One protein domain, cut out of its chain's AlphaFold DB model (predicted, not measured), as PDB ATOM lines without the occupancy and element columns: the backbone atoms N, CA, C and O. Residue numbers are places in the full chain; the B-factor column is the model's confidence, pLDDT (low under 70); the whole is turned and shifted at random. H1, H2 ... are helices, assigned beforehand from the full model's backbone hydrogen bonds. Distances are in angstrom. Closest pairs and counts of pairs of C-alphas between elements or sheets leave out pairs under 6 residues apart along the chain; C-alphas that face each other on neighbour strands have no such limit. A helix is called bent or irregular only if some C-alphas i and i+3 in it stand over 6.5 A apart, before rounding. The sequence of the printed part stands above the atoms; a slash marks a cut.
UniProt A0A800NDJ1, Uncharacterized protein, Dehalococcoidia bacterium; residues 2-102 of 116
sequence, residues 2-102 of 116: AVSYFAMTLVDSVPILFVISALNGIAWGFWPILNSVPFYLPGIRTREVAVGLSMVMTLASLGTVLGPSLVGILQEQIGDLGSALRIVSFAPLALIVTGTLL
ATOM      1  N   ALA A   2     145.677 166.166 179.781       85.75
ATOM      2  CA  ALA A   2     146.600 167.304 179.975       85.75
ATOM      3  C   ALA A   2     146.242 168.211 181.175       85.75
ATOM      4  O   ALA A   2     147.049 168.408 182.078       85.75
ATOM      5  N   VAL A   3     144.986 168.671 181.244       87.19
ATOM      6  CA  VAL A   3     144.490 169.529 182.342       87.19
ATOM      7  C   VAL A   3     144.610 168.846 183.706       87.19
ATOM      8  O   VAL A   3     145.016 169.470 184.678       87.19
ATOM      9  N   SER A   4     144.303 167.549 183.777       87.56
ATOM     10  CA  SER A   4     144.411 166.775 185.017       87.56
ATOM     11  C   SER A   4     145.859 166.612 185.490       87.56
ATOM     12  O   SER A   4     146.098 166.736 186.683       87.56
ATOM     13  N   TYR A   5     146.822 166.381 184.585       87.38
ATOM     14  CA  TYR A   5     148.238 166.309 184.968       87.38
ATOM     15  C   TYR A   5     148.747 167.656 185.470       87.38
ATOM     16  O   TYR A   5     149.360 167.719 186.529       87.38
ATOM     17  N   PHE A   6     148.390 168.740 184.781       88.69
ATOM     18  CA  PHE A   6     148.734 170.087 185.219       88.69
ATOM     19  C   PHE A   6     148.140 170.404 186.603       88.69
ATOM     20  O   PHE A   6     148.858 170.864 187.488       88.69
ATOM     21  N   ALA A   7     146.862 170.085 186.828       88.00
ATOM     22  CA  ALA A   7     146.196 170.304 188.111       88.00
ATOM     23  C   ALA A   7     146.852 169.524 189.265       88.00
ATOM     24  O   ALA A   7     146.989 170.067 190.357       88.00
ATOM     25  N   MET A   8     147.324 168.295 189.028       88.38
ATOM     26  CA  MET A   8     148.055 167.520 190.043       88.38
ATOM     27  C   MET A   8     149.352 168.203 190.498       88.38
ATOM     28  O   MET A   8     149.742 168.035 191.645       88.38
ATOM     29  N   THR A   9     149.999 169.010 189.649       87.19
ATOM     30  CA  THR A   9     151.230 169.749 190.016       87.19
ATOM     31  C   THR A   9     150.990 171.021 190.845       87.19
ATOM     32  O   THR A   9     151.945 171.717 191.201       87.19
ATOM     33  N   LEU A  10     149.726 171.383 191.080       87.75
ATOM     34  CA  LEU A  10     149.321 172.592 191.807       87.75
ATOM     35  C   LEU A  10     148.639 172.284 193.142       87.75
ATOM     36  O   LEU A  10     148.356 173.202 193.905       87.75
ATOM     37  N   VAL A  11     148.315 171.017 193.397       89.69
ATOM     38  CA  VAL A  11     147.505 170.602 194.539       89.69
ATOM     39  C   VAL A  11     148.370 169.852 195.538       89.69
ATOM     40  O   VAL A  11     148.828 168.750 195.259       89.69
ATOM     41  N   ASP A  12     148.484 170.401 196.744       85.88
ATOM     42  CA  ASP A  12     149.239 169.776 197.839       85.88
ATOM     43  C   ASP A  12     148.374 168.851 198.718       85.88
ATOM     44  O   ASP A  12     148.873 168.135 199.585       85.88
ATOM     45  N   SER A  13     147.051 168.854 198.518       90.69
ATOM     46  CA  SER A  13     146.121 168.081 199.348       90.69
ATOM     47  C   SER A  13     145.814 166.694 198.769       90.69
ATOM     48  O   SER A  13     145.279 166.550 197.666       90.69
ATOM     49  N   VAL A  14     146.086 165.656 199.565       90.50
ATOM     50  CA  VAL A  14     145.874 164.241 199.203       90.50
ATOM     51  C   VAL A  14     144.425 163.923 198.784       90.50
ATOM     52  O   VAL A  14     144.251 163.234 197.777       90.50
ATOM     53  N   PRO A  15     143.366 164.426 199.459       91.75
ATOM     54  CA  PRO A  15     141.990 164.129 199.051       91.75
ATOM     55  C   PRO A  15     141.641 164.673 197.661       91.75
ATOM     56  O   PRO A  15     140.980 163.997 196.875       91.75
ATOM     57  N   ILE A  16     142.114 165.878 197.326       90.25
ATOM     58  CA  ILE A  16     141.863 166.484 196.013       90.25
ATOM     59  C   ILE A  16     142.673 165.756 194.934       90.25
ATOM     60  O   ILE A  16     142.144 165.494 193.854       90.25
ATOM     61  N   LEU A  17     143.912 165.344 195.227       91.31
ATOM     62  CA  LEU A  17     144.701 164.508 194.317       91.31
ATOM     63  C   LEU A  17     143.991 163.190 193.987       91.31
ATOM     64  O   LEU A  17     144.029 162.762 192.834       91.31
ATOM     65  N   PHE A  18     143.294 162.581 194.950       92.94
ATOM     66  CA  PHE A  18     142.476 161.387 194.712       92.94
ATOM     67  C   PHE A  18     141.361 161.643 193.694       92.94
ATOM     68  O   PHE A  18     141.199 160.875 192.745       92.94
ATOM     69  N   VAL A  19     140.627 162.748 193.846       93.25
ATOM     70  CA  VAL A  19     139.553 163.134 192.918       93.25
ATOM     71  C   VAL A  19     140.110 163.407 191.521       93.25
ATOM     72  O   VAL A  19     139.596 162.880 190.532       93.25
ATOM     73  N   ILE A  20     141.196 164.179 191.418       92.56
ATOM     74  CA  ILE A  20     141.828 164.491 190.129       92.56
ATOM     75  C   ILE A  20     142.387 163.215 189.478       92.56
ATOM     76  O   ILE A  20     142.289 163.061 188.261       92.56
ATOM     77  N   SER A  21     142.911 162.274 190.267       90.00
ATOM     78  CA  SER A  21     143.392 160.972 189.782       90.00
ATOM     79  C   SER A  21     142.264 160.095 189.259       90.00
ATOM     80  O   SER A  21     142.414 159.485 188.203       90.00
ATOM     81  N   ALA A  22     141.107 160.081 189.921       92.38
ATOM     82  CA  ALA A  22     139.932 159.373 189.422       92.38
ATOM     83  C   ALA A  22     139.470 159.936 188.066       92.38
ATOM     84  O   ALA A  22     139.257 159.183 187.116       92.38
ATOM     85  N   LEU A  23     139.404 161.267 187.932       91.81
ATOM     86  CA  LEU A  23     139.079 161.927 186.659       91.81
ATOM     87  C   LEU A  23     140.129 161.647 185.574       91.81
ATOM     88  O   LEU A  23     139.789 161.449 184.406       91.81
ATOM     89  N   ASN A  24     141.408 161.606 185.951       90.50
ATOM     90  CA  ASN A  24     142.501 161.231 185.061       90.50
ATOM     91  C   ASN A  24     142.339 159.787 184.554       90.50
ATOM     92  O   ASN A  24     142.492 159.551 183.357       90.50
ATOM     93  N   GLY A  25     141.944 158.859 185.429       89.06
ATOM     94  CA  GLY A  25     141.646 157.470 185.080       89.06
ATOM     95  C   GLY A  25     140.480 157.327 184.099       89.06
ATOM     96  O   GLY A  25     140.568 156.548 183.156       89.06
ATOM     97  N   ILE A  26     139.420 158.130 184.233       90.00
ATOM     98  CA  ILE A  26     138.330 158.161 183.236       90.00
ATOM     99  C   ILE A  26     138.862 158.652 181.885       90.00
ATOM    100  O   ILE A  26     138.556 158.084 180.837       90.00
ATOM    101  N   ALA A  27     139.708 159.685 181.899       87.06
ATOM    102  CA  ALA A  27     140.304 160.221 180.683       87.06
ATOM    103  C   ALA A  27     141.244 159.226 179.976       87.06
ATOM    104  O   ALA A  27     141.468 159.378 178.777       87.06
ATOM    105  N   TRP A  28     141.744 158.198 180.672       86.75
ATOM    106  CA  TRP A  28     142.501 157.078 180.098       86.75
ATOM    107  C   TRP A  28     141.666 156.154 179.196       86.75
ATOM    108  O   TRP A  28     142.232 155.334 178.473       86.75
ATOM    109  N   GLY A  29     140.340 156.324 179.149       86.12
ATOM    110  CA  GLY A  29     139.451 155.605 178.227       86.12
ATOM    111  C   GLY A  29     139.779 155.791 176.739       86.12
ATOM    112  O   GLY A  29     139.299 155.024 175.908       86.12
ATOM    113  N   PHE A  30     140.641 156.750 176.380       84.31
ATOM    114  CA  PHE A  30     141.165 156.874 175.018       84.31
ATOM    115  C   PHE A  30     142.045 155.682 174.601       84.31
ATOM    116  O   PHE A  30     142.157 155.393 173.412       84.31
ATOM    117  N   TRP A  31     142.688 154.993 175.550       85.88
ATOM    118  CA  TRP A  31     143.666 153.950 175.249       85.88
ATOM    119  C   TRP A  31     143.056 152.756 174.489       85.88
ATOM    120  O   TRP A  31     143.593 152.391 173.441       85.88
ATOM    121  N   PRO A  32     141.910 152.180 174.905       86.94
ATOM    122  CA  PRO A  32     141.186 151.202 174.092       86.94
ATOM    123  C   PRO A  32     140.837 151.703 172.685       86.94
ATOM    124  O   PRO A  32     141.002 150.964 171.716       86.94
ATOM    125  N   ILE A  33     140.412 152.966 172.557       85.75
ATOM    126  CA  ILE A  33     140.058 153.570 171.263       85.75
ATOM    127  C   ILE A  33     141.286 153.592 170.348       85.75
ATOM    128  O   ILE A  33     141.213 153.112 169.220       85.75
ATOM    129  N   LEU A  34     142.433 154.054 170.853       85.25
ATOM    130  CA  LEU A  34     143.706 154.076 170.128       85.25
ATOM    131  C   LEU A  34     144.111 152.680 169.624       85.25
ATOM    132  O   LEU A  34     144.532 152.536 168.481       85.25
ATOM    133  N   ASN A  35     143.933 151.644 170.446       86.38
ATOM    134  CA  ASN A  35     144.242 150.261 170.065       86.38
ATOM    135  C   ASN A  35     143.229 149.664 169.071       86.38
ATOM    136  O   ASN A  35     143.543 148.684 168.398       86.38
ATOM    137  N   SER A  36     142.040 150.257 168.944       85.94
ATOM    138  CA  SER A  36     141.043 149.866 167.944       85.94
ATOM    139  C   SER A  36     141.277 150.504 166.571       85.94
ATOM    140  O   SER A  36     140.869 149.934 165.564       85.94
ATOM    141  N   VAL A  37     141.980 151.642 166.500       84.75
ATOM    142  CA  VAL A  37     142.228 152.388 165.249       84.75
ATOM    143  C   VAL A  37     142.774 151.513 164.113       84.75
ATOM    144  O   VAL A  37     142.243 151.620 163.007       84.75
ATOM    145  N   PRO A  38     143.772 150.627 164.325       84.00
ATOM    146  CA  PRO A  38     144.315 149.815 163.240       84.00
ATOM    147  C   PRO A  38     143.273 148.929 162.550       84.00
ATOM    148  O   PRO A  38     143.424 148.638 161.372       84.00
ATOM    149  N   PHE A  39     142.203 148.528 163.244       83.56
ATOM    150  CA  PHE A  39     141.145 147.685 162.680       83.56
ATOM    151  C   PHE A  39     140.229 148.432 161.706       83.56
ATOM    152  O   PHE A  39     139.598 147.801 160.864       83.56
ATOM    153  N   TYR A  40     140.164 149.759 161.803       81.06
ATOM    154  CA  TYR A  40     139.316 150.600 160.956       81.06
ATOM    155  C   TYR A  40     140.056 151.165 159.735       81.06
ATOM    156  O   TYR A  40     139.522 152.014 159.022       81.06
ATOM    157  N   LEU A  41     141.296 150.729 159.481       79.75
ATOM    158  CA  LEU A  41     142.053 151.154 158.305       79.75
ATOM    159  C   LEU A  41     141.544 150.429 157.040       79.75
ATOM    160  O   LEU A  41     141.412 149.202 157.047       79.75
ATOM    161  N   PRO A  42     141.271 151.151 155.935       69.88
ATOM    162  CA  PRO A  42     140.664 150.568 154.741       69.88
ATOM    163  C   PRO A  42     141.593 149.544 154.080       69.88
ATOM    164  O   PRO A  42     142.756 149.834 153.799       69.88
ATOM    165  N   GLY A  43     141.065 148.348 153.810       76.44
ATOM    166  CA  GLY A  43     141.794 147.272 153.130       76.44
ATOM    167  C   GLY A  43     142.879 146.589 153.970       76.44
ATOM    168  O   GLY A  43     143.703 145.864 153.409       76.44
ATOM    169  N   ILE A  44     142.903 146.805 155.292       79.69
ATOM    170  CA  ILE A  44     143.940 146.239 156.156       79.69
ATOM    171  C   ILE A  44     143.760 144.731 156.354       79.69
ATOM    172  O   ILE A  44     142.678 144.227 156.656       79.69
ATOM    173  N   ARG A  45     144.850 143.978 156.216       84.94
ATOM    174  CA  ARG A  45     144.864 142.532 156.476       84.94
ATOM    175  C   ARG A  45     145.061 142.273 157.968       84.94
ATOM    176  O   ARG A  45     145.791 143.005 158.630       84.94
ATOM    177  N   THR A  46     144.548 141.160 158.497       83.75
ATOM    178  CA  THR A  46     144.715 140.779 159.922       83.75
ATOM    179  C   THR A  46     146.181 140.803 160.382       83.75
ATOM    180  O   THR A  46     146.484 141.184 161.508       83.75
ATOM    181  N   ARG A  47     147.116 140.462 159.484       85.00
ATOM    182  CA  ARG A  47     148.564 140.551 159.740       85.00
ATOM    183  C   ARG A  47     149.092 141.981 159.889       85.00
ATOM    184  O   ARG A  47     150.013 142.209 160.659       85.00
ATOM    185  N   GLU A  48     148.536 142.936 159.152       87.06
ATOM    186  CA  GLU A  48     148.946 144.346 159.184       87.06
ATOM    187  C   GLU A  48     148.396 145.046 160.421       87.06
ATOM    188  O   GLU A  48     149.083 145.886 160.994       87.06
ATOM    189  N   VAL A  49     147.218 144.632 160.897       88.44
ATOM    190  CA  VAL A  49     146.681 145.063 162.193       88.44
ATOM    191  C   VAL A  49     147.664 144.736 163.322       88.44
ATOM    192  O   VAL A  49     147.959 145.600 164.144       88.44
ATOM    193  N   ALA A  50     148.225 143.520 163.337       88.56
ATOM    194  CA  ALA A  50     149.213 143.124 164.342       88.56
ATOM    195  C   ALA A  50     150.483 143.996 164.295       88.56
ATOM    196  O   ALA A  50     151.012 144.363 165.342       88.56
ATOM    197  N   VAL A  51     150.939 144.370 163.093       90.88
ATOM    198  CA  VAL A  51     152.081 145.285 162.900       90.88
ATOM    199  C   VAL A  51     151.742 146.707 163.358       90.88
ATOM    200  O   VAL A  51     152.553 147.357 164.014       90.88
ATOM    201  N   GLY A  52     150.539 147.200 163.062       88.75
ATOM    202  CA  GLY A  52     150.083 148.509 163.534       88.75
ATOM    203  C   GLY A  52     150.021 148.573 165.061       88.75
ATOM    204  O   GLY A  52     150.527 149.516 165.668       88.75
ATOM    205  N   LEU A  53     149.473 147.534 165.692       90.69
ATOM    206  CA  LEU A  53     149.383 147.438 167.146       90.69
ATOM    207  C   LEU A  53     150.767 147.340 167.806       90.69
ATOM    208  O   LEU A  53     151.017 148.000 168.812       90.69
ATOM    209  N   SER A  54     151.693 146.566 167.231       91.88
ATOM    210  CA  SER A  54     153.061 146.473 167.754       91.88
ATOM    211  C   SER A  54     153.824 147.793 167.615       91.88
ATOM    212  O   SER A  54     154.583 148.153 168.517       91.88
ATOM    213  N   MET A  55     153.577 148.563 166.550       90.75
ATOM    214  CA  MET A  55     154.134 149.908 166.388       90.75
ATOM    215  C   MET A  55     153.606 150.870 167.458       90.75
ATOM    216  O   MET A  55     154.391 151.592 168.075       90.75
ATOM    217  N   VAL A  56     152.297 150.843 167.736       89.81
ATOM    218  CA  VAL A  56     151.681 151.625 168.824       89.81
ATOM    219  C   VAL A  56     152.325 151.293 170.170       89.81
ATOM    220  O   VAL A  56     152.726 152.200 170.899       89.81
ATOM    221  N   MET A  57     152.482 150.004 170.480       92.69
ATOM    222  CA  MET A  57     153.129 149.553 171.716       92.69
ATOM    223  C   MET A  57     154.585 150.013 171.792       92.69
ATOM    224  O   MET A  57     155.012 150.532 172.819       92.69
ATOM    225  N   THR A  58     155.330 149.899 170.693       94.62
ATOM    226  CA  THR A  58     156.735 150.321 170.619       94.62
ATOM    227  C   THR A  58     156.881 151.819 170.875       94.62
ATOM    228  O   THR A  58     157.706 152.230 171.688       94.62
ATOM    229  N   LEU A  59     156.051 152.647 170.234       91.50
ATOM    230  CA  LEU A  59     156.046 154.096 170.446       91.50
ATOM    231  C   LEU A  59     155.640 154.467 171.878       91.50
ATOM    232  O   LEU A  59     156.225 155.380 172.458       91.50
ATOM    233  N   ALA A  60     154.692 153.745 172.477       90.94
ATOM    234  CA  ALA A  60     154.315 153.945 173.873       90.94
ATOM    235  C   ALA A  60     155.465 153.597 174.834       90.94
ATOM    236  O   ALA A  60     155.748 154.356 175.767       90.94
ATOM    237  N   SER A  61     156.178 152.494 174.591       93.81
ATOM    238  CA  SER A  61     157.377 152.132 175.353       93.81
ATOM    239  C   SER A  61     158.480 153.176 175.195       93.81
ATOM    240  O   SER A  61     159.056 153.602 176.192       93.81
ATOM    241  N   LEU A  62     158.722 153.660 173.974       94.69
ATOM    242  CA  LEU A  62     159.670 154.748 173.727       94.69
ATOM    243  C   LEU A  62     159.284 156.015 174.489       94.69
ATOM    244  O   LEU A  62     160.135 156.604 175.146       94.69
ATOM    245  N   GLY A  63     158.009 156.407 174.474       90.06
ATOM    246  CA  GLY A  63     157.516 157.540 175.258       90.06
ATOM    247  C   GLY A  63     157.728 157.355 176.764       90.06
ATOM    248  O   GLY A  63     158.113 158.296 177.451       90.06
ATOM    249  N   THR A  64     157.548 156.134 177.268       90.88
ATOM    250  CA  THR A  64     157.767 155.795 178.686       90.88
ATOM    251  C   THR A  64     159.241 155.883 179.080       90.88
ATOM    252  O   THR A  64     159.548 156.300 180.192       90.88
ATOM    253  N   VAL A  65     160.159 155.532 178.176       94.19
ATOM    254  CA  VAL A  65     161.610 155.632 178.409       94.19
ATOM    255  C   VAL A  65     162.096 157.075 178.267       94.19
ATOM    256  O   VAL A  65     162.827 157.570 179.119       94.19
ATOM    257  N   LEU A  66     161.680 157.767 177.206       93.25
ATOM    258  CA  LEU A  66     162.147 159.118 176.894       93.25
ATOM    259  C   LEU A  66     161.500 160.189 177.777       93.25
ATOM    260  O   LEU A  66     162.121 161.218 178.030       93.25
ATOM    261  N   GLY A  67     160.275 159.963 178.256       91.19
ATOM    262  CA  GLY A  67     159.520 160.918 179.069       91.19
ATOM    263  C   GLY A  67     160.273 161.370 180.327       91.19
ATOM    264  O   GLY A  67     160.507 162.570 180.473       91.19
ATOM    265  N   PRO A  68     160.706 160.448 181.210       92.06
ATOM    266  CA  PRO A  68     161.492 160.794 182.392       92.06
ATOM    267  C   PRO A  68     162.812 161.493 182.054       92.06
ATOM    268  O   PRO A  68     163.166 162.465 182.716       92.06
ATOM    269  N   SER A  69     163.516 161.055 181.004       93.50
ATOM    270  CA  SER A  69     164.765 161.691 180.568       93.50
ATOM    271  C   SER A  69     164.550 163.135 180.109       93.50
ATOM    272  O   SER A  69     165.305 164.019 180.503       93.50
ATOM    273  N   LEU A  70     163.498 163.396 179.326       92.19
ATOM    274  CA  LEU A  70     163.120 164.747 178.896       92.19
ATOM    275  C   LEU A  70     162.765 165.644 180.087       92.19
ATOM    276  O   LEU A  70     163.227 166.781 180.148       92.19
ATOM    277  N   VAL A  71     161.980 165.133 181.042       93.19
ATOM    278  CA  VAL A  71     161.642 165.866 182.274       93.19
ATOM    279  C   VAL A  71     162.902 166.172 183.083       93.19
ATOM    280  O   VAL A  71     163.038 167.293 183.558       93.19
ATOM    281  N   GLY A  72     163.828 165.217 183.211       91.88
ATOM    282  CA  GLY A  72     165.088 165.396 183.936       91.88
ATOM    283  C   GLY A  72     165.972 166.485 183.328       91.88
ATOM    284  O   GLY A  72     166.381 167.399 184.035       91.88
ATOM    285  N   ILE A  73     166.178 166.461 182.006       93.81
ATOM    286  CA  ILE A  73     166.936 167.510 181.297       93.81
ATOM    287  C   ILE A  73     166.283 168.882 181.506       93.81
ATOM    288  O   ILE A  73     166.959 169.875 181.771       93.81
ATOM    289  N   LEU A  74     164.954 168.948 181.406       92.19
ATOM    290  CA  LEU A  74     164.215 170.194 181.589       92.19
ATOM    291  C   LEU A  74     164.294 170.699 183.038       92.19
ATOM    292  O   LEU A  74     164.421 171.899 183.274       92.19
ATOM    293  N   GLN A  75     164.259 169.788 184.007       93.88
ATOM    294  CA  GLN A  75     164.427 170.091 185.423       93.88
ATOM    295  C   GLN A  75     165.835 170.622 185.722       93.88
ATOM    296  O   GLN A  75     165.953 171.590 186.467       93.88
ATOM    297  N   GLU A  76     166.889 170.049 185.135       93.88
ATOM    298  CA  GLU A  76     168.265 170.543 185.293       93.88
ATOM    299  C   GLU A  76     168.433 171.973 184.763       93.88
ATOM    300  O   GLU A  76     169.127 172.779 185.378       93.88
ATOM    301  N   GLN A  77     167.769 172.312 183.654       93.00
ATOM    302  CA  GLN A  77     167.845 173.649 183.055       93.00
ATOM    303  C   GLN A  77     167.043 174.708 183.820       93.00
ATOM    304  O   GLN A  77     167.487 175.849 183.931       93.00
ATOM    305  N   ILE A  78     165.855 174.354 184.317       91.50
ATOM    306  CA  ILE A  78     164.953 175.291 185.008       91.50
ATOM    307  C   ILE A  78     165.298 175.405 186.502       91.50
ATOM    308  O   ILE A  78     165.039 176.437 187.118       91.50
ATOM    309  N   GLY A  79     165.867 174.353 187.096       89.56
ATOM    310  CA  GLY A  79     166.139 174.256 188.532       89.56
ATOM    311  C   GLY A  79     164.919 173.891 189.387       89.56
ATOM    312  O   GLY A  79     165.046 173.796 190.604       89.56
ATOM    313  N   ASP A  80     163.750 173.662 188.774       88.75
ATOM    314  CA  ASP A  80     162.510 173.288 189.463       88.75
ATOM    315  C   ASP A  80     161.762 172.159 188.734       88.75
ATOM    316  O   ASP A  80     161.399 172.267 187.557       88.75
ATOM    317  N   LEU A  81     161.484 171.078 189.467       87.31
ATOM    318  CA  LEU A  81     160.758 169.912 188.964       87.31
ATOM    319  C   LEU A  81     159.280 170.220 188.715       87.31
ATOM    320  O   LEU A  81     158.709 169.717 187.746       87.31
ATOM    321  N   GLY A  82     158.659 171.054 189.554       86.88
ATOM    322  CA  GLY A  82     157.248 171.407 189.404       86.88
ATOM    323  C   GLY A  82     156.988 172.088 188.063       86.88
ATOM    324  O   GLY A  82     156.085 171.705 187.319       86.88
ATOM    325  N   SER A  83     157.835 173.050 187.710       86.50
ATOM    326  CA  SER A  83     157.790 173.764 186.433       86.50
ATOM    327  C   SER A  83     158.078 172.855 185.234       86.50
ATOM    328  O   SER A  83     157.352 172.918 184.240       86.50
ATOM    329  N   ALA A  84     159.055 171.947 185.334       89.44
ATOM    330  CA  ALA A  84     159.328 170.962 184.284       89.44
ATOM    331  C   ALA A  84     158.125 170.027 184.037       89.44
ATOM    332  O   ALA A  84     157.702 169.831 182.895       89.44
ATOM    333  N   LEU A  85     157.504 169.510 185.104       88.12
ATOM    334  CA  LEU A  85     156.305 168.667 185.017       88.12
ATOM    335  C   LEU A  85     155.103 169.420 184.438       88.12
ATOM    336  O   LEU A  85     154.338 168.847 183.659       88.12
ATOM    337  N   ARG A  86     154.939 170.706 184.763       90.06
ATOM    338  CA  ARG A  86     153.884 171.561 184.188       90.06
ATOM    339  C   ARG A  86     154.028 171.713 182.682       90.06
ATOM    340  O   ARG A  86     153.028 171.624 181.977       90.06
ATOM    341  N   ILE A  87     155.249 171.889 182.184       87.62
ATOM    342  CA  ILE A  87     155.520 171.980 180.743       87.62
ATOM    343  C   ILE A  87     155.184 170.649 180.058       87.62
ATOM    344  O   ILE A  87     154.447 170.623 179.071       87.62
ATOM    345  N   VAL A  88     155.643 169.527 180.616       88.62
ATOM    346  CA  VAL A  88     155.399 168.194 180.037       88.62
ATOM    347  C   VAL A  88     153.933 167.756 180.164       88.62
ATOM    348  O   VAL A  88     153.450 166.985 179.336       88.62
ATOM    349  N   SER A  89     153.168 168.315 181.106       88.56
ATOM    350  CA  SER A  89     151.725 168.056 181.253       88.56
ATOM    351  C   SER A  89     150.903 168.419 180.010       88.56
ATOM    352  O   SER A  89     149.791 167.914 179.848       88.56
ATOM    353  N   PHE A  90     151.436 169.249 179.109       86.50
ATOM    354  CA  PHE A  90     150.801 169.586 177.832       86.50
ATOM    355  C   PHE A  90     151.095 168.588 176.705       86.50
ATOM    356  O   PHE A  90     150.391 168.605 175.698       86.50
ATOM    357  N   ALA A  91     152.055 167.672 176.869       86.56
ATOM    358  CA  ALA A  91     152.399 166.666 175.859       86.56
ATOM    359  C   ALA A  91     151.196 165.843 175.340       86.56
ATOM    360  O   ALA A  91     151.119 165.612 174.131       86.56
ATOM    361  N   PRO A  92     150.197 165.462 176.168       85.38
ATOM    362  CA  PRO A  92     149.019 164.744 175.683       85.38
ATOM    363  C   PRO A  92     148.167 165.523 174.671       85.38
ATOM    364  O   PRO A  92     147.357 164.909 173.982       85.38
ATOM    365  N   LEU A  93     148.324 166.847 174.541       86.56
ATOM    366  CA  LEU A  93     147.627 167.623 173.507       86.56
ATOM    367  C   LEU A  93     148.039 167.204 172.090       86.56
ATOM    368  O   LEU A  93     147.230 167.319 171.172       86.56
ATOM    369  N   ALA A  94     149.238 166.642 171.909       85.00
ATOM    370  CA  ALA A  94     149.656 166.077 170.630       85.00
ATOM    371  C   ALA A  94     148.704 164.968 170.149       85.00
ATOM    372  O   ALA A  94     148.456 164.848 168.954       85.00
ATOM    373  N   LEU A  95     148.093 164.208 171.068       82.38
ATOM    374  CA  LEU A  95     147.109 163.180 170.717       82.38
ATOM    375  C   LEU A  95     145.816 163.771 170.152       82.38
ATOM    376  O   LEU A  95     145.184 163.138 169.313       82.38
ATOM    377  N   ILE A  96     145.434 164.981 170.576       85.19
ATOM    378  CA  ILE A  96     144.281 165.687 170.004       85.19
ATOM    379  C   ILE A  96     144.580 166.022 168.545       85.19
ATOM    380  O   ILE A  96     143.771 165.724 167.672       85.19
ATOM    381  N   VAL A  97     145.773 166.558 168.273       84.44
ATOM    382  CA  VAL A  97     146.225 166.868 166.911       84.44
ATOM    383  C   VAL A  97     146.221 165.604 166.047       84.44
ATOM    384  O   VAL A  97     145.598 165.592 164.986       84.44
ATOM    385  N   THR A  98     146.808 164.507 166.535       82.06
ATOM    386  CA  THR A  98     146.782 163.208 165.845       82.06
ATOM    387  C   THR A  98     145.356 162.734 165.574       82.06
ATOM    388  O   THR A  98     145.052 162.358 164.447       82.06
ATOM    389  N   GLY A  99     144.465 162.795 166.566       80.31
ATOM    390  CA  GLY A  99     143.064 162.402 166.412       80.31
ATOM    391  C   GLY A  99     142.314 163.239 165.374       80.31
ATOM    392  O   GLY A  99     141.520 162.691 164.622       80.31
ATOM    393  N   THR A 100     142.596 164.542 165.279       82.06
ATOM    394  CA  THR A 100     141.979 165.419 164.265       82.06
ATOM    395  C   THR A 100     142.504 165.182 162.849       82.06
ATOM    396  O   THR A 100     141.763 165.345 161.885       82.06
ATOM    397  N   LEU A 101     143.776 164.794 162.713       82.00
ATOM    398  CA  LEU A 101     144.398 164.464 161.426       82.00
ATOM    399  C   LEU A 101     143.988 163.076 160.926       82.00
ATOM    400  O   LEU A 101     144.010 162.817 159.722       82.00
ATOM    401  N   LEU A 102     143.638 162.176 161.843       73.88
ATOM    402  CA  LEU A 102     143.265 160.808 161.532       73.88
ATOM    403  C   LEU A 102     141.879 160.769 160.865       73.88
ATOM    404  O   LEU A 102     140.845 160.864 161.518       73.88
TER     405      LEU A 102
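This is residues 2 to 102 of the 116 residues of an uncharacterized protein of Dehalococcoidia bacterium (UniProt A0A800NDJ1). You are looking at a long, open V of helices: H2 and H3 follow each other in a row as one side, the long bent helix H4 makes the other, and H3 and H4a come together at the narrow end. At the wide end H1 folds back on H2 and H5 folds back on H4b, with H1 and H5 side by side between the two sides; from there H6 runs back toward the narrow end, off to one side and touching no helix. The printed part has 101 residues, with six named helices in the order H1 to H6 and no named strand, class all helix. It is loose, with a radius of gyration of the C-alphas of 16.7 A, and elongated, spanning 50 by 31 by 21 A.

Find C-alpha 2 at (146.600, 167.304, 179.975); there H1 begins and runs over residues 2 to 8. Go on to C-alpha 14 at (145.874, 164.241, 199.203), where H2, residues 14 to 27, starts its 19.8 A. H3 is residues 30 to 40, 15.5 A, and only just irregular: C-alphas 35 and 38 are 6.8 A apart. H4, residues 46 to 78, was assigned as one helix by its hydrogen bonds but is bent, with C-alphas 65 and 68 6.5 A apart; its arms are H4a, residues 46 to 65, 29.1 A, and H4b, residues 68 to 78, 15.1 A. H5 holds residues 81 to 88, and H6, residues 93 to 101, ends at C-alpha 101 at (144.398, 164.464, 161.426).

Start at Ser 4, whose C-alpha is 5.9 A from that of Asn 24, the closest pair of H1 and H2; these touch as a helical hairpin at a shallow tilt of 15 degrees. H2 and H3 meet only through their link. H3 and H4a form a helical hairpin at a shallow tilt of 30 degrees, closest at the C-alphas of Pro 38 and Val 49, 5.4 A; H4a touches H3 with residues 49 to 56 alone. H4a and H4b stand at a shallow tilt of 34 degrees, only just short of steep. H4b touches H5 at a steep tilt of 61 degrees, the C-alphas of Gln 75 and Leu 81 being closest at 5.1 A. H1 and H5 only just touch, with 3 pairs of C-alphas within 8 A, the closest those of Phe 6 and Arg 86 at 5.5 A. H6 is close to H1 but not clearly touching, with the C-alphas of Ala 2 and Leu 93 6.6 A apart. H2 and H4a are apart, and so are H3 and H6. In H1, H2, H4a, H4b, H5 and H6 every O i to N i+4 pair is within hydrogen-bond range; in H3 4 of 7 are.

Look from Ser 13 to Gly 43 for the two C-alphas farthest apart, 50.9 A. Residues 58 to 66 of H4 stand free. The five links between the helices are tight, and the printed part has no cut. The mean pLDDT of the printed part is 88.1, and one residue, Pro 42, is under 70.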